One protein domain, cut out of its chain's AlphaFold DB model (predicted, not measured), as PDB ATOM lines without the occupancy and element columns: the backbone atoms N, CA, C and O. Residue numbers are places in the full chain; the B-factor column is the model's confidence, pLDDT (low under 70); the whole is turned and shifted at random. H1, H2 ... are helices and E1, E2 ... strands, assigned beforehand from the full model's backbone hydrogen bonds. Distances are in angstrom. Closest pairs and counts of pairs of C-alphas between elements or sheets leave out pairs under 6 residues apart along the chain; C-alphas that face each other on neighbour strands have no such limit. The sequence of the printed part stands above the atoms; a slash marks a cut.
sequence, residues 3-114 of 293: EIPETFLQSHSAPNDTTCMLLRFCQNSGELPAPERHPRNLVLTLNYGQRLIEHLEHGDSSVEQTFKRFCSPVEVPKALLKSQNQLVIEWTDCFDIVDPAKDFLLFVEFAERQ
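What this domain is: This is residues 3 to 114 of the 293 residues of a protein of Ramazzottius varieornatus (UniProt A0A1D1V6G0). With little regular structure, the model is a long, twisted ribbon of E1 and E5 with short E3 beside E1, a small separate pair E2 and E4, and long loops, of which residues 57 to 68, with H2, and 95 to 100 stick out. The printed part has 112 residues, 40 in named elements, mixed, in the order H1 E1 E2 H2 E3 E4 E5. Sheets E3 E1 E5 and E2 E4 are antiparallel. It is only just loose, close to compact: radius of gyration of the C-alphas 16.2 A, spans 49 by 32 by 26 A.

Where its parts are: E1, residues 19 to 27, runs 25.7 A from C-alpha 19 at (168.519, 208.177, 254.150). E5, 104 to 112, runs 24.4 A to C-alpha 112 at (171.999, 210.705, 253.483). E3 is 74 to 76, E2 43 to 46, E4 87 to 90, H1 6 to 11, H2 63 to 67.

How they stand to each other: Within hydrogen-bond range are N 22 and O 109 of E1 and E5, 2.8 A, N 74 and O 23 of E3 and E1, 2.9 A, and N 45 and O 88 of E2 and E4, 2.9 A. H1, its O i to N i+4 pairs within range, only grazes the larger sheet; H2, 0 of 1, and 0 of 2 to N i+3, is not on it.

The domain as a whole: C-alphas 15 and 97, the farthest apart, are 52.2 A apart. The printed part has no cut. Links E1 to E2, E2 to H2 and E4 to E5 are long. pLDDT is under 70 in 29 residues, among them 54 to 71.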
ATOM      1  N   GLU A   3     172.188 191.956 257.664       88.94
ATOM      2  CA  GLU A   3     171.146 192.510 258.520       88.94
ATOM      3  C   GLU A   3     171.088 194.022 258.336       88.94
ATOM      4  O   GLU A   3     172.109 194.667 258.085       88.94
ATOM      5  N   ILE A   4     169.885 194.581 258.429       88.00
ATOM      6  CA  ILE A   4     169.669 196.026 258.384       88.00
ATOM      7  C   ILE A   4     169.184 196.486 259.759       88.00
ATOM      8  O   ILE A   4     168.230 195.899 260.277       88.00
ATOM      9  N   PRO A   5     169.793 197.533 260.348       86.19
ATOM     10  CA  PRO A   5     169.336 198.080 261.621       86.19
ATOM     11  C   PRO A   5     167.854 198.469 261.573       86.19
ATOM     12  O   PRO A   5     167.415 199.142 260.636       86.19
ATOM     13  N   GLU A   6     167.083 198.111 262.604       83.44
ATOM     14  CA  GLU A   6     165.653 198.454 262.673       83.44
ATOM     15  C   GLU A   6     165.408 199.964 262.578       83.44
ATOM     16  O   GLU A   6     164.449 200.394 261.943       83.44
ATOM     17  N   THR A   7     166.313 200.774 263.136       84.75
ATOM     18  CA  THR A   7     166.268 202.241 263.056       84.75
ATOM     19  C   THR A   7     166.267 202.744 261.612       84.75
ATOM     20  O   THR A   7     165.534 203.676 261.280       84.75
ATOM     21  N   PHE A   8     167.026 202.096 260.724       85.44
ATOM     22  CA  PHE A   8     167.056 202.430 259.303       85.44
ATOM     23  C   PHE A   8     165.765 202.003 258.591       85.44
ATOM     24  O   PHE A   8     165.237 202.765 257.784       85.44
ATOM     25  N   LEU A   9     165.204 200.832 258.915       82.75
ATOM     26  CA  LEU A   9     163.928 200.377 258.334       82.75
ATOM     27  C   LEU A   9     162.752 201.272 258.751       82.75
ATOM     28  O   LEU A   9     161.901 201.599 257.927       82.75
ATOM     29  N   GLN A  10     162.717 201.697 260.016       79.00
ATOM     30  CA  GLN A  10     161.653 202.546 260.559       79.00
ATOM     31  C   GLN A  10     161.677 203.960 259.964       79.00
ATOM     32  O   GLN A  10     160.613 204.554 259.763       79.00
ATOM     33  N   SER A  11     162.863 204.474 259.607       75.88
ATOM     34  CA  SER A  11     163.019 205.804 258.996       75.88
ATOM     35  C   SER A  11     162.220 205.984 257.698       75.88
ATOM     36  O   SER A  11     161.738 207.084 257.450       75.88
ATOM     37  N   HIS A  12     161.961 204.906 256.945       65.25
ATOM     38  CA  HIS A  12     161.210 204.938 255.680       65.25
ATOM     39  C   HIS A  12     159.784 205.493 255.794       65.25
ATOM     40  O   HIS A  12     159.206 205.947 254.811       65.25
ATOM     41  N   SER A  13     159.208 205.459 256.995       62.25
ATOM     42  CA  SER A  13     157.866 205.982 257.259       62.25
ATOM     43  C   SER A  13     157.829 207.495 257.523       62.25
ATOM     44  O   SER A  13     156.745 208.073 257.618       62.25
ATOM     45  N   ALA A  14     158.989 208.155 257.625       70.38
ATOM     46  CA  ALA A  14     159.073 209.591 257.844       70.38
ATOM     47  C   ALA A  14     158.899 210.370 256.520       70.38
ATOM     48  O   ALA A  14     159.536 210.039 255.521       70.38
ATOM     49  N   PRO A  15     158.103 211.455 256.496       60.38
ATOM     50  CA  PRO A  15     157.814 212.217 255.274       60.38
ATOM     51  C   PRO A  15     159.035 212.911 254.641       60.38
ATOM     52  O   PRO A  15     158.956 213.318 253.487       60.38
ATOM     53  N   ASN A  16     160.155 213.016 255.365       72.38
ATOM     54  CA  ASN A  16     161.407 213.631 254.910       72.38
ATOM     55  C   ASN A  16     162.592 212.653 254.980       72.38
ATOM     56  O   ASN A  16     163.714 213.070 255.258       72.38
ATOM     57  N   ASP A  17     162.358 211.352 254.811       81.94
ATOM     58  CA  ASP A  17     163.440 210.371 254.856       81.94
ATOM     59  C   ASP A  17     164.407 210.542 253.674       81.94
ATOM     60  O   ASP A  17     164.130 210.160 252.536       81.94
ATOM     61  N   THR A  18     165.559 211.135 253.967       86.56
ATOM     62  CA  THR A  18     166.675 211.335 253.039       86.56
ATOM     63  C   THR A  18     167.648 210.165 253.055       86.56
ATOM     64  O   THR A  18     168.544 210.111 252.214       86.56
ATOM     65  N   THR A  19     167.516 209.228 253.995       89.69
ATOM     66  CA  THR A  19     168.519 208.177 254.150       89.69
ATOM     67  C   THR A  19     168.338 207.092 253.091       89.69
ATOM     68  O   THR A  19     167.222 206.707 252.742       89.69
ATOM     69  N   CYS A  20     169.440 206.579 252.558       89.31
ATOM     70  CA  CYS A  20     169.452 205.548 251.528       89.31
ATOM     71  C   CYS A  20     170.554 204.522 251.799       89.31
ATOM     72  O   CYS A  20     171.480 204.756 252.575       89.31
ATOM     73  N   MET A  21     170.410 203.348 251.189       91.19
ATOM     74  CA  MET A  21     171.419 202.296 251.223       91.19
ATOM     75  C   MET A  21     172.015 202.179 249.826       91.19
ATOM     76  O   MET A  21     171.274 202.043 248.852       91.19
ATOM     77  N   LEU A  22     173.337 202.221 249.733       90.69
ATOM     78  CA  LEU A  22     174.078 202.155 248.481       90.69
ATOM     79  C   LEU A  22     174.934 200.886 248.445       90.69
ATOM     80  O   LEU A  22     175.532 200.486 249.446       90.69
ATOM     81  N   LEU A  23     174.988 200.259 247.275       90.69
ATOM     82  CA  LEU A  23     175.911 199.181 246.944       90.69
ATOM     83  C   LEU A  23     176.950 199.735 245.975       90.69
ATOM     84  O   LEU A  23     176.635 200.013 244.816       90.69
ATOM     85  N   ARG A  24     178.182 199.903 246.448       88.62
ATOM     86  CA  ARG A  24     179.274 200.489 245.669       88.62
ATOM     87  C   ARG A  24     180.317 199.433 245.331       88.62
ATOM     88  O   ARG A  24     180.827 198.759 246.225       88.62
ATOM     89  N   PHE A  25     180.640 199.301 244.047       88.00
ATOM     90  CA  PHE A  25     181.670 198.379 243.567       88.00
ATOM     91  C   PHE A  25     182.932 199.144 243.194       88.00
ATOM     92  O   PHE A  25     182.884 200.071 242.387       88.00
ATOM     93  N   CYS A  26     184.070 198.714 243.725       86.69
ATOM     94  CA  CYS A  26     185.377 199.260 243.385       86.69
ATOM     95  C   CYS A  26     186.266 198.159 242.808       86.69
ATOM     96  O   CYS A  26     186.281 197.040 243.321       86.69
ATOM     97  N   GLN A  27     187.031 198.466 241.760       85.81
ATOM     98  CA  GLN A  27     188.026 197.530 241.237       85.81
ATOM     99  C   GLN A  27     189.207 197.465 242.212       85.81
ATOM    100  O   GLN A  27     189.844 198.485 242.467       85.81
ATOM    101  N   ASN A  28     189.521 196.282 242.740       85.12
ATOM    102  CA  ASN A  28     190.635 196.106 243.662       85.12
ATOM    103  C   ASN A  28     191.965 196.238 242.905       85.12
ATOM    104  O   ASN A  28     192.364 195.345 242.160       85.12
ATOM    105  N   SER A  29     192.642 197.368 243.084       80.62
ATOM    106  CA  SER A  29     193.978 197.627 242.538       80.62
ATOM    107  C   SER A  29     195.094 197.439 243.571       80.62
ATOM    108  O   SER A  29     196.243 197.735 243.267       80.62
ATOM    109  N   GLY A  30     194.775 196.981 244.790       80.69
ATOM    110  CA  GLY A  30     195.727 196.884 245.904       80.69
ATOM    111  C   GLY A  30     196.038 198.215 246.603       80.69
ATOM    112  O   GLY A  30     196.712 198.216 247.628       80.69
ATOM    113  N   GLU A  31     195.507 199.334 246.101       80.00
ATOM    114  CA  GLU A  31     195.653 200.678 246.671       80.00
ATOM    115  C   GLU A  31     194.275 201.303 246.928       80.00
ATOM    116  O   GLU A  31     193.325 201.077 246.173       80.00
ATOM    117  N   LEU A  32     194.161 202.092 248.002       76.25
ATOM    118  CA  LEU A  32     192.950 202.833 248.357       76.25
ATOM    119  C   LEU A  32     193.189 204.351 248.230       76.25
ATOM    120  O   LEU A  32     194.258 204.817 248.625       76.25
ATOM    121  N   PRO A  33     192.201 205.136 247.749       73.62
ATOM    122  CA  PRO A  33     190.859 204.706 247.357       73.62
ATOM    123  C   PRO A  33     190.849 203.979 246.003       73.62
ATOM    124  O   PRO A  33     191.392 204.462 245.012       73.62
ATOM    125  N   ALA A  34     190.201 202.815 245.972       75.56
ATOM    126  CA  ALA A  34     190.045 202.027 244.758       75.56
ATOM    127  C   ALA A  34     189.032 202.701 243.810       75.56
ATOM    128  O   ALA A  34     188.004 203.205 244.278       75.56
ATOM    129  N   PRO A  35     189.273 202.705 242.487       76.56
ATOM    130  CA  PRO A  35     188.377 203.349 241.536       76.56
ATOM    131  C   PRO A  35     187.022 202.637 241.484       76.56
ATOM    132  O   PRO A  35     186.946 201.408 241.387       76.56
ATOM    133  N   GLU A  36     185.948 203.423 241.517       80.75
ATOM    134  CA  GLU A  36     184.580 202.918 241.417       80.75
ATOM    135  C   GLU A  36     184.308 202.357 240.015       80.75
ATOM    136  O   GLU A  36     184.485 203.038 239.000       80.75
ATOM    137  N   ARG A  37     183.928 201.077 239.953       80.38
ATOM    138  CA  ARG A  37     183.727 200.346 238.702       80.38
ATOM    139  C   ARG A  37     182.892 199.092 238.927       80.38
ATOM    140  O   ARG A  37     183.249 198.240 239.738       80.38
ATOM    141  N   HIS A  38     181.839 198.918 238.131       82.62
ATOM    142  CA  HIS A  38     181.093 197.659 238.119       82.62
ATOM    143  C   HIS A  38     181.851 196.564 237.344       82.62
ATOM    144  O   HIS A  38     182.419 196.847 236.280       82.62
ATOM    145  N   PRO A  39     181.799 195.303 237.814       82.62
ATOM    146  CA  PRO A  39     182.144 194.134 237.012       82.62
ATOM    147  C   PRO A  39     181.362 194.064 235.690       82.62
ATOM    148  O   PRO A  39     180.263 194.617 235.556       82.62
ATOM    149  N   ARG A  40     181.904 193.350 234.694       77.94
ATOM    150  CA  ARG A  40     181.205 193.133 233.415       77.94
ATOM    151  C   ARG A  40     179.932 192.316 233.637       77.94
ATOM    152  O   ARG A  40     179.943 191.326 234.359       77.94
ATOM    153  N   ASN A  41     178.849 192.718 232.969       78.56
ATOM    154  CA  ASN A  41     177.538 192.064 233.048       78.56
ATOM    155  C   ASN A  41     177.021 191.876 234.485       78.56
ATOM    156  O   ASN A  41     176.332 190.898 234.752       78.56
ATOM    157  N   LEU A  42     177.341 192.808 235.393       84.06
ATOM    158  CA  LEU A  42     176.878 192.763 236.779       84.06
ATOM    159  C   LEU A  42     175.345 192.625 236.852       84.06
ATOM    160  O   LEU A  42     174.602 193.434 236.286       84.06
ATOM    161  N   VAL A  43     174.892 191.621 237.595       85.88
ATOM    162  CA  VAL A  43     173.505 191.393 237.995       85.88
ATOM    163  C   VAL A  43     173.454 191.397 239.517       85.88
ATOM    164  O   VAL A  43     174.199 190.679 240.183       85.88
ATOM    165  N   LEU A  44     172.567 192.227 240.062       89.06
ATOM    166  CA  LEU A  44     172.287 192.293 241.491       89.06
ATOM    167  C   LEU A  44     170.837 191.909 241.731       89.06
ATOM    168  O   LEU A  44     169.932 192.571 241.215       89.06
ATOM    169  N   THR A  45     170.637 190.878 242.545       90.75
ATOM    170  CA  THR A  45     169.311 190.389 242.919       90.75
ATOM    171  C   THR A  45     169.164 190.431 244.433       90.75
ATOM    172  O   THR A  45     169.938 189.816 245.168       90.75
ATOM    173  N   LEU A  46     168.154 191.155 244.906       91.88
ATOM    174  CA  LEU A  46     167.795 191.255 246.313       91.88
ATOM    175  C   LEU A  46     166.660 190.274 246.637       91.88
ATOM    176  O   LEU A  46     165.673 190.179 245.903       91.88
ATOM    177  N   ASN A  47     166.792 189.572 247.766       90.75
ATOM    178  CA  ASN A  47     165.748 188.755 248.389       90.75
ATOM    179  C   ASN A  47     165.084 187.728 247.441       90.75
ATOM    180  O   ASN A  47     163.886 187.475 247.558       90.75
ATOM    181  N   TYR A  48     165.874 187.115 246.546       75.81
ATOM    182  CA  TYR A  48     165.469 186.047 245.613       75.81
ATOM    183  C   TYR A  48     164.390 186.422 244.581       75.81
ATOM    184  O   TYR A  48     163.563 185.587 244.214       75.81
ATOM    185  N   GLY A  49     164.391 187.654 244.071       77.19
ATOM    186  CA  GLY A  49     163.522 187.967 242.930       77.19
ATOM    187  C   GLY A  49     163.565 189.398 242.427       77.19
ATOM    188  O   GLY A  49     163.189 189.640 241.284       77.19
ATOM    189  N   GLN A  50     164.049 190.347 243.234       84.44
ATOM    190  CA  GLN A  50     164.058 191.744 242.827       84.44
ATOM    191  C   GLN A  50     165.410 192.141 242.251       84.44
ATOM    192  O   GLN A  50     166.415 192.221 242.958       84.44
ATOM    193  N   ARG A  51     165.425 192.415 240.951       84.81
ATOM    194  CA  ARG A  51     166.616 192.862 240.239       84.81
ATOM    195  C   ARG A  51     166.860 194.352 240.503       84.81
ATOM    196  O   ARG A  51     165.962 195.162 240.291       84.81
ATOM    197  N   LEU A  52     168.060 194.703 240.971       83.00
ATOM    198  CA  LEU A  52     168.437 196.085 241.311       83.00
ATOM    199  C   LEU A  52     169.114 196.832 240.151       83.00
ATOM    200  O   LEU A  52     169.046 198.053 240.086       83.00
ATOM    201  N   ILE A  53     169.761 196.109 239.233       74.19
ATOM    202  CA  ILE A  53     170.377 196.683 238.027       74.19
ATOM    203  C   ILE A  53     169.657 196.132 236.804       74.19
ATOM    204  O   ILE A  53     169.798 194.948 236.497       74.19
ATOM    205  N   GLU A  54     168.942 196.969 236.063       58.09
ATOM    206  CA  GLU A  54     168.434 196.608 234.736       58.09
ATOM    207  C   GLU A  54     169.611 196.515 233.747       58.09
ATOM    208  O   GLU A  54     170.454 197.414 233.690       58.09
ATOM    209  N   HIS A  55     169.730 195.407 232.998       52.62
ATOM    210  CA  HIS A  55     170.766 195.298 231.966       52.62
ATOM    211  C   HIS A  55     170.589 196.440 230.963       52.62
ATOM    212  O   HIS A  55     169.527 196.603 230.373       52.62
ATOM    213  N   LEU A  56     171.660 197.198 230.740       46.09
ATOM    214  CA  LEU A  56     171.757 198.068 229.578       46.09
ATOM    215  C   LEU A  56     171.843 197.148 228.358       46.09
ATOM    216  O   LEU A  56     172.831 196.423 228.221       46.09
ATOM    217  N   GLU A  57     170.810 197.130 227.519       34.88
ATOM    218  CA  GLU A  57     170.877 196.465 226.219       34.88
ATOM    219  C   GLU A  57     172.130 196.958 225.482       34.88
ATOM    220  O   GLU A  57     172.389 198.161 225.384       34.88
ATOM    221  N   HIS A  58     172.963 196.013 225.043       41.16
ATOM    222  CA  HIS A  58     174.205 196.295 224.335       41.16
ATOM    223  C   HIS A  58     173.866 196.798 222.926       41.16
ATOM    224  O   HIS A  58     173.785 196.021 221.979       41.16
ATOM    225  N   GLY A  59     173.657 198.107 222.803       32.69
ATOM    226  CA  GLY A  59     173.705 198.814 221.531       32.69
ATOM    227  C   GLY A  59     175.159 199.038 221.115       32.69
ATOM    228  O   GLY A  59     175.855 199.858 221.710       32.69
ATOM    229  N   ASP A  60     175.570 198.277 220.108       33.34
ATOM    230  CA  ASP A  60     176.748 198.400 219.248       33.34
ATOM    231  C   ASP A  60     178.168 198.411 219.843       33.34
ATOM    232  O   ASP A  60     178.620 199.290 220.581       33.34
ATOM    233  N   SER A  61     178.917 197.424 219.352       42.50
ATOM    234  CA  SER A  61     180.368 197.304 219.324       42.50
ATOM    235  C   SER A  61     181.054 198.590 218.851       42.50
ATOM    236  O   SER A  61     181.191 198.841 217.656       42.50
ATOM    237  N   SER A  62     181.563 199.384 219.788       37.78
ATOM    238  CA  SER A  62     182.616 200.354 219.505       37.78
ATOM    239  C   SER A  62     183.517 200.510 220.726       37.78
ATOM    240  O   SER A  62     183.076 200.582 221.873       37.78
ATOM    241  N   VAL A  63     184.818 200.553 220.451       41.88
ATOM    242  CA  VAL A  63     185.935 200.657 221.404       41.88
ATOM    243  C   VAL A  63     185.844 201.925 222.288       41.88
ATOM    244  O   VAL A  63     186.531 202.033 223.303       41.88
ATOM    245  N   GLU A  64     184.933 202.851 221.973       37.81
ATOM    246  CA  GLU A  64     184.671 204.101 222.700       37.81
ATOM    247  C   GLU A  64     183.821 203.946 223.979       37.81
ATOM    248  O   GLU A  64     183.846 204.835 224.833       37.81
ATOM    249  N   GLN A  65     183.096 202.835 224.178       40.78
ATOM    250  CA  GLN A  65     182.272 202.652 225.391       40.78
ATOM    251  C   GLN A  65     183.090 202.369 226.661       40.78
ATOM    252  O   GLN A  65     182.609 202.607 227.773       40.78
ATOM    253  N   THR A  66     184.337 201.916 226.527       39.88
ATOM    254  CA  THR A  66     185.184 201.532 227.666       39.88
ATOM    255  C   THR A  66     185.547 202.713 228.576       39.88
ATOM    256  O   THR A  66     185.834 202.502 229.752       39.88
ATOM    257  N   PHE A  67     185.466 203.949 228.070       37.31
ATOM    258  CA  PHE A  67     185.759 205.184 228.813       37.31
ATOM    259  C   PHE A  67     184.509 205.933 229.316       37.31
ATOM    260  O   PHE A  67     184.641 206.984 229.935       37.31
ATOM    261  N   LYS A  68     183.292 205.414 229.072       43.81
ATOM    262  CA  LYS A  68     182.020 206.114 229.364       43.81
ATOM    263  C   LYS A  68     181.104 205.438 230.384       43.81
ATOM    264  O   LYS A  68     180.025 205.955 230.661       43.81
ATOM    265  N   ARG A  69     181.498 204.305 230.967       49.16
ATOM    266  CA  ARG A  69     180.728 203.687 232.055       49.16
ATOM    267  C   ARG A  69     181.160 204.280 233.398       49.16
ATOM    268  O   ARG A  69     181.953 203.680 234.113       49.16
ATOM    269  N   PHE A  70     180.632 205.461 233.727       48.72
ATOM    270  CA  PHE A  70     180.484 205.839 235.133       48.72
ATOM    271  C   PHE A  70     179.465 204.867 235.737       48.72
ATOM    272  O   PHE A  70     178.336 204.757 235.255       48.72
ATOM    273  N   CYS A  71     179.908 204.077 236.705       63.59
ATOM    274  CA  CYS A  71     179.114 203.040 237.342       63.59
ATOM    275  C   CYS A  71     178.794 203.487 238.764       63.59
ATOM    276  O   CYS A  71     179.443 203.010 239.685       63.59
ATOM    277  N   SER A  72     177.859 204.436 238.891       73.81
ATOM    278  CA  SER A  72     177.419 205.003 240.170       73.81
ATOM    279  C   SER A  72     177.018 203.925 241.180       73.81
ATOM    280  O   SER A  72     176.554 202.855 240.756       73.81
ATOM    281  N   PRO A  73     177.016 204.240 242.490       85.06
ATOM    282  CA  PRO A  73     176.543 203.309 243.497       85.06
ATOM    283  C   PRO A  73     175.092 202.920 243.216       85.06
ATOM    284  O   PRO A  73     174.260 203.760 242.855       85.06
ATOM    285  N   VAL A  74     174.776 201.639 243.384       87.12
ATOM    286  CA  VAL A  74     173.421 201.130 243.185       87.12
ATOM    287  C   VAL A  74     172.627 201.378 244.450       87.12
ATOM    288  O   VAL A  74     172.875 200.767 245.488       87.12
ATOM    289  N   GLU A  75     171.658 202.276 244.364       87.81
ATOM    290  CA  GLU A  75     170.737 202.523 245.461       87.81
ATOM    291  C   GLU A  75     169.759 201.361 245.623       87.81
ATOM    292  O   GLU A  75     169.113 200.928 244.667       87.81
ATOM    293  N   VAL A  76     169.645 200.858 246.850       89.44
ATOM    294  CA  VAL A  76     168.702 199.802 247.205       89.44
ATOM    295  C   VAL A  76     167.395 200.446 247.660       89.44
ATOM    296  O   VAL A  76     167.389 201.140 248.682       89.44
ATOM    297  N   PRO A  77     166.268 200.213 246.961       86.88
ATOM    298  CA  PRO A  77     164.987 200.758 247.384       86.88
ATOM    299  C   PRO A  77     164.607 200.230 248.769       86.88
ATOM    300  O   PRO A  77     164.445 199.024 248.967       86.88
ATOM    301  N   LYS A  78     164.419 201.143 249.724       87.81
ATOM    302  CA  LYS A  78     164.090 200.809 251.117       87.81
ATOM    303  C   LYS A  78     162.854 199.933 251.269       87.81
ATOM    304  O   LYS A  78     162.854 199.034 252.101       87.81
ATOM    305  N   ALA A  79     161.849 200.134 250.419       86.19
ATOM    306  CA  ALA A  79     160.624 199.336 250.398       86.19
ATOM    307  C   ALA A  79     160.861 197.828 250.163       86.19
ATOM    308  O   ALA A  79     159.981 197.016 250.438       86.19
ATOM    309  N   LEU A  80     162.033 197.442 249.648       87.88
ATOM    310  CA  LEU A  80     162.402 196.049 249.390       87.88
ATOM    311  C   LEU A  80     163.228 195.419 250.522       87.88
ATOM    312  O   LEU A  80     163.439 194.200 250.515       87.88
ATOM    313  N   LEU A  81     163.729 196.233 251.457       90.31
ATOM    314  CA  LEU A  81     164.582 195.788 252.552       90.31
ATOM    315  C   LEU A  81     163.758 195.151 253.676       90.31
ATOM    316  O   LEU A  81     162.663 195.590 254.017       90.31
ATOM    317  N   LYS A  82     164.328 194.105 254.270       89.56
ATOM    318  CA  LYS A  82     163.813 193.380 255.441       89.56
ATOM    319  C   LYS A  82     164.822 193.469 256.593       89.56
ATOM    320  O   LYS A  82     165.907 194.015 256.412       89.56
ATOM    321  N   SER A  83     164.505 192.911 257.761       88.62
ATOM    322  CA  SER A  83     165.475 192.787 258.867       88.62
ATOM    323  C   SER A  83     166.675 191.920 258.474       88.62
ATOM    324  O   SER A  83     167.819 192.285 258.731       88.62
ATOM    325  N   GLN A  84     166.416 190.820 257.763       91.31
ATOM    326  CA  GLN A  84     167.426 189.951 257.175       91.31
ATOM    327  C   GLN A  84     167.261 189.915 255.655       91.31
ATOM    328  O   GLN A  84     166.185 189.600 255.142       91.31
ATOM    329  N   ASN A  85     168.336 190.228 254.936       91.50
ATOM    330  CA  ASN A  85     168.343 190.285 253.481       91.50
ATOM    331  C   ASN A  85     169.399 189.359 252.890       91.50
ATOM    332  O   ASN A  85     170.454 189.078 253.477       91.50
ATOM    333  N   GLN A  86     169.145 188.939 251.658       92.56
ATOM    334  CA  GLN A  86     170.144 188.284 250.838       92.56
ATOM    335  C   GLN A  86     170.367 189.078 249.556       92.56
ATOM    336  O   GLN A  86     169.423 189.386 248.834       92.56
ATOM    337  N   LEU A  87     171.634 189.386 249.292       92.56
ATOM    338  CA  LEU A  87     172.099 189.919 248.022       92.56
ATOM    339  C   LEU A  87     172.796 188.790 247.265       92.56
ATOM    340  O   LEU A  87     173.736 188.189 247.791       92.56
ATOM    341  N   VAL A  88     172.320 188.510 246.057       91.31
ATOM    342  CA  VAL A  88     172.973 187.634 245.084       91.31
ATOM    343  C   VAL A  88     173.641 188.528 244.044       91.31
ATOM    344  O   VAL A  88     173.014 189.454 243.526       91.31
ATOM    345  N   ILE A  89     174.923 188.276 243.798       90.12
ATOM    346  CA  ILE A  89     175.780 189.070 242.919       90.12
ATOM    347  C   ILE A  89     176.321 188.122 241.860       90.12
ATOM    348  O   ILE A  89     176.996 187.150 242.190       90.12
ATOM    349  N   GLU A  90     176.031 188.413 240.601       87.19
ATOM    350  CA  GLU A  90     176.509 187.634 239.464       87.19
ATOM    351  C   GLU A  90     177.213 188.580 238.494       87.19
ATOM    352  O   GLU A  90     176.775 189.708 238.277       87.19
ATOM    353  N   TRP A  91     178.323 188.147 237.913       85.62
ATOM    354  CA  TRP A  91     179.021 188.891 236.871       85.62
ATOM    355  C   TRP A  91     179.719 187.922 235.926       85.62
ATOM    356  O   TRP A  91     179.863 186.735 236.216       85.62
ATOM    357  N   THR A  92     180.148 188.427 234.775       80.94
ATOM    358  CA  THR A  92     180.966 187.650 233.845       80.94
ATOM    359  C   THR A  92     182.431 187.926 234.122       80.94
ATOM    360  O   THR A  92     182.873 189.074 234.030       80.94
ATOM    361  N   ASP A  93     183.177 186.874 234.438       71.94
ATOM    362  CA  ASP A  93     184.630 186.954 234.498       71.94
ATOM    363  C   ASP A  93     185.216 186.974 233.079       71.94
ATOM    364  O   ASP A  93     184.711 186.309 232.170       71.94
ATOM    365  N   CYS A  94     186.250 187.783 232.871       66.31
ATOM    366  CA  CYS A  94     186.913 187.903 231.580       66.31
ATOM    367  C   CYS A  94     188.239 187.146 231.653       66.31
ATOM    368  O   CYS A  94     189.182 187.582 232.303       66.31
ATOM    369  N   PHE A  95     188.315 186.003 230.973       60.34
ATOM    370  CA  PHE A  95     189.525 185.176 230.903       60.34
ATOM    371  C   PHE A  95     190.349 185.484 229.648       60.34
ATOM    372  O   PHE A  95     190.834 184.575 228.976       60.34
ATOM    373  N   ASP A  96     190.464 186.765 229.291       59.75
ATOM    374  CA  ASP A  96     191.288 187.192 228.160       59.75
ATOM    375  C   ASP A  96     192.681 187.595 228.663       59.75
ATOM    376  O   ASP A  96     192.820 188.224 229.711       59.75
ATOM    377  N   ILE A  97     193.722 187.272 227.894       58.75
ATOM    378  CA  ILE A  97     195.112 187.669 228.173       58.75
ATOM    379  C   ILE A  97     195.228 189.203 228.224       58.75
ATOM    380  O   ILE A  97     196.082 189.743 228.926       58.75
ATOM    381  N   VAL A  98     194.358 189.910 227.494       57.22
ATOM    382  CA  VAL A  98     194.358 191.376 227.390       57.22
ATOM    383  C   VAL A  98     193.565 192.060 228.518       57.22
ATOM    384  O   VAL A  98     193.830 193.220 228.830       57.22
ATOM    385  N   ASP A  99     192.617 191.367 229.154       58.91
ATOM    386  CA  ASP A  99     191.819 191.896 230.271       58.91
ATOM    387  C   ASP A  99     191.599 190.788 231.311       58.91
ATOM    388  O   ASP A  99     190.558 190.128 231.272       58.91
ATOM    389  N   PRO A 100     192.590 190.537 232.189       62.03
ATOM    390  CA  PRO A 100     192.546 189.424 233.128       62.03
ATOM    391  C   PRO A 100     191.419 189.587 234.149       62.03
ATOM    392  O   PRO A 100     190.923 190.696 234.384       62.03
ATOM    393  N   ALA A 101     191.080 188.473 234.802       68.50
ATOM    394  CA  ALA A 101     190.175 188.445 235.941       68.50
ATOM    395  C   ALA A 101     190.583 189.504 236.974       68.50
ATOM    396  O   ALA A 101     191.761 189.654 237.319       68.50
ATOM    397  N   LYS A 102     189.598 190.271 237.434       77.56
ATOM    398  CA  LYS A 102     189.788 191.374 238.377       77.56
ATOM    399  C   LYS A 102     189.035 191.078 239.651       77.56
ATOM    400  O   LYS A 102     187.858 190.727 239.610       77.56
ATOM    401  N   ASP A 103     189.701 191.336 240.764       84.81
ATOM    402  CA  ASP A 103     189.046 191.377 242.055       84.81
ATOM    403  C   ASP A 103     188.264 192.685 242.195       84.81
ATOM    404  O   ASP A 103     188.687 193.756 241.745       84.81
ATOM    405  N   PHE A 104     187.112 192.601 242.852       86.75
ATOM    406  CA  PHE A 104     186.275 193.749 243.168       86.75
ATOM    407  C   PHE A 104     185.949 193.755 244.656       86.75
ATOM    408  O   PHE A 104     185.759 192.709 245.276       86.75
ATOM    409  N   LEU A 105     185.860 194.954 245.217       88.69
ATOM    410  CA  LEU A 105     185.368 195.197 246.564       88.69
ATOM    411  C   LEU A 105     183.922 195.684 246.466       88.69
ATOM    412  O   LEU A 105     183.626 196.564 245.656       88.69
ATOM    413  N   LEU A 106     183.041 195.126 247.295       90.00
ATOM    414  CA  LEU A 106     181.687 195.633 247.492       90.00
ATOM    415  C   LEU A 106     181.611 196.347 248.839       90.00
ATOM    416  O   LEU A 106     181.849 195.740 249.883       90.00
ATOM    417  N   PHE A 107     181.198 197.607 248.803       89.19
ATOM    418  CA  PHE A 107     180.838 198.381 249.977       89.19
ATOM    419  C   PHE A 107     179.316 198.464 250.089       89.19
ATOM    420  O   PHE A 107     178.620 198.745 249.112       89.19
ATOM    421  N   VAL A 108     178.814 198.202 251.294       90.56
ATOM    422  CA  VAL A 108     177.418 198.425 251.668       90.56
ATOM    423  C   VAL A 108     177.390 199.645 252.567       90.56
ATOM    424  O   VAL A 108     177.965 199.628 253.655       90.56
ATOM    425  N   GLU A 109     176.755 200.707 252.095       90.56
ATOM    426  CA  GLU A 109     176.868 202.028 252.702       90.56
ATOM    427  C   GLU A 109     175.489 202.569 253.047       90.56
ATOM    428  O   GLU A 109     174.537 202.421 252.282       90.56
ATOM    429  N   PHE A 110     175.393 203.216 254.203       89.75
ATOM    430  CA  PHE A 110     174.225 203.988 254.600       89.75
ATOM    431  C   PHE A 110     174.568 205.458 254.417       89.75
ATOM    432  O   PHE A 110     175.542 205.941 254.993       89.75
ATOM    433  N   ALA A 111     173.795 206.145 253.590       89.62
ATOM    434  CA  ALA A 111     174.057 207.520 253.202       89.62
ATOM    435  C   ALA A 111     172.829 208.395 253.444       89.62
ATOM    436  O   ALA A 111     171.711 207.905 253.611       89.62
ATOM    437  N   GLU A 112     173.052 209.704 253.437       88.69
ATOM    438  CA  GLU A 112     171.999 210.705 253.483       88.69
ATOM    439  C   GLU A 112     171.988 211.489 252.171       88.69
ATOM    440  O   GLU A 112     173.007 212.026 251.731       88.69
ATOM    441  N   ARG A 113     170.827 211.541 251.518       87.50
ATOM    442  CA  ARG A 113     170.642 212.296 250.287       87.50
ATOM    443  C   ARG A 113     170.613 213.781 250.604       87.50
ATOM    444  O   ARG A 113     169.659 214.285 251.194       87.50
ATOM    445  N   GLN A 114     171.616 214.497 250.116       89.31
ATOM    446  CA  GLN A 114     171.589 215.950 250.135       89.31
ATOM    447  C   GLN A 114     170.542 216.495 249.159       89.31
ATOM    448  O   GLN A 114     170.358 215.990 248.047       89.31
TER     449      GLN A 114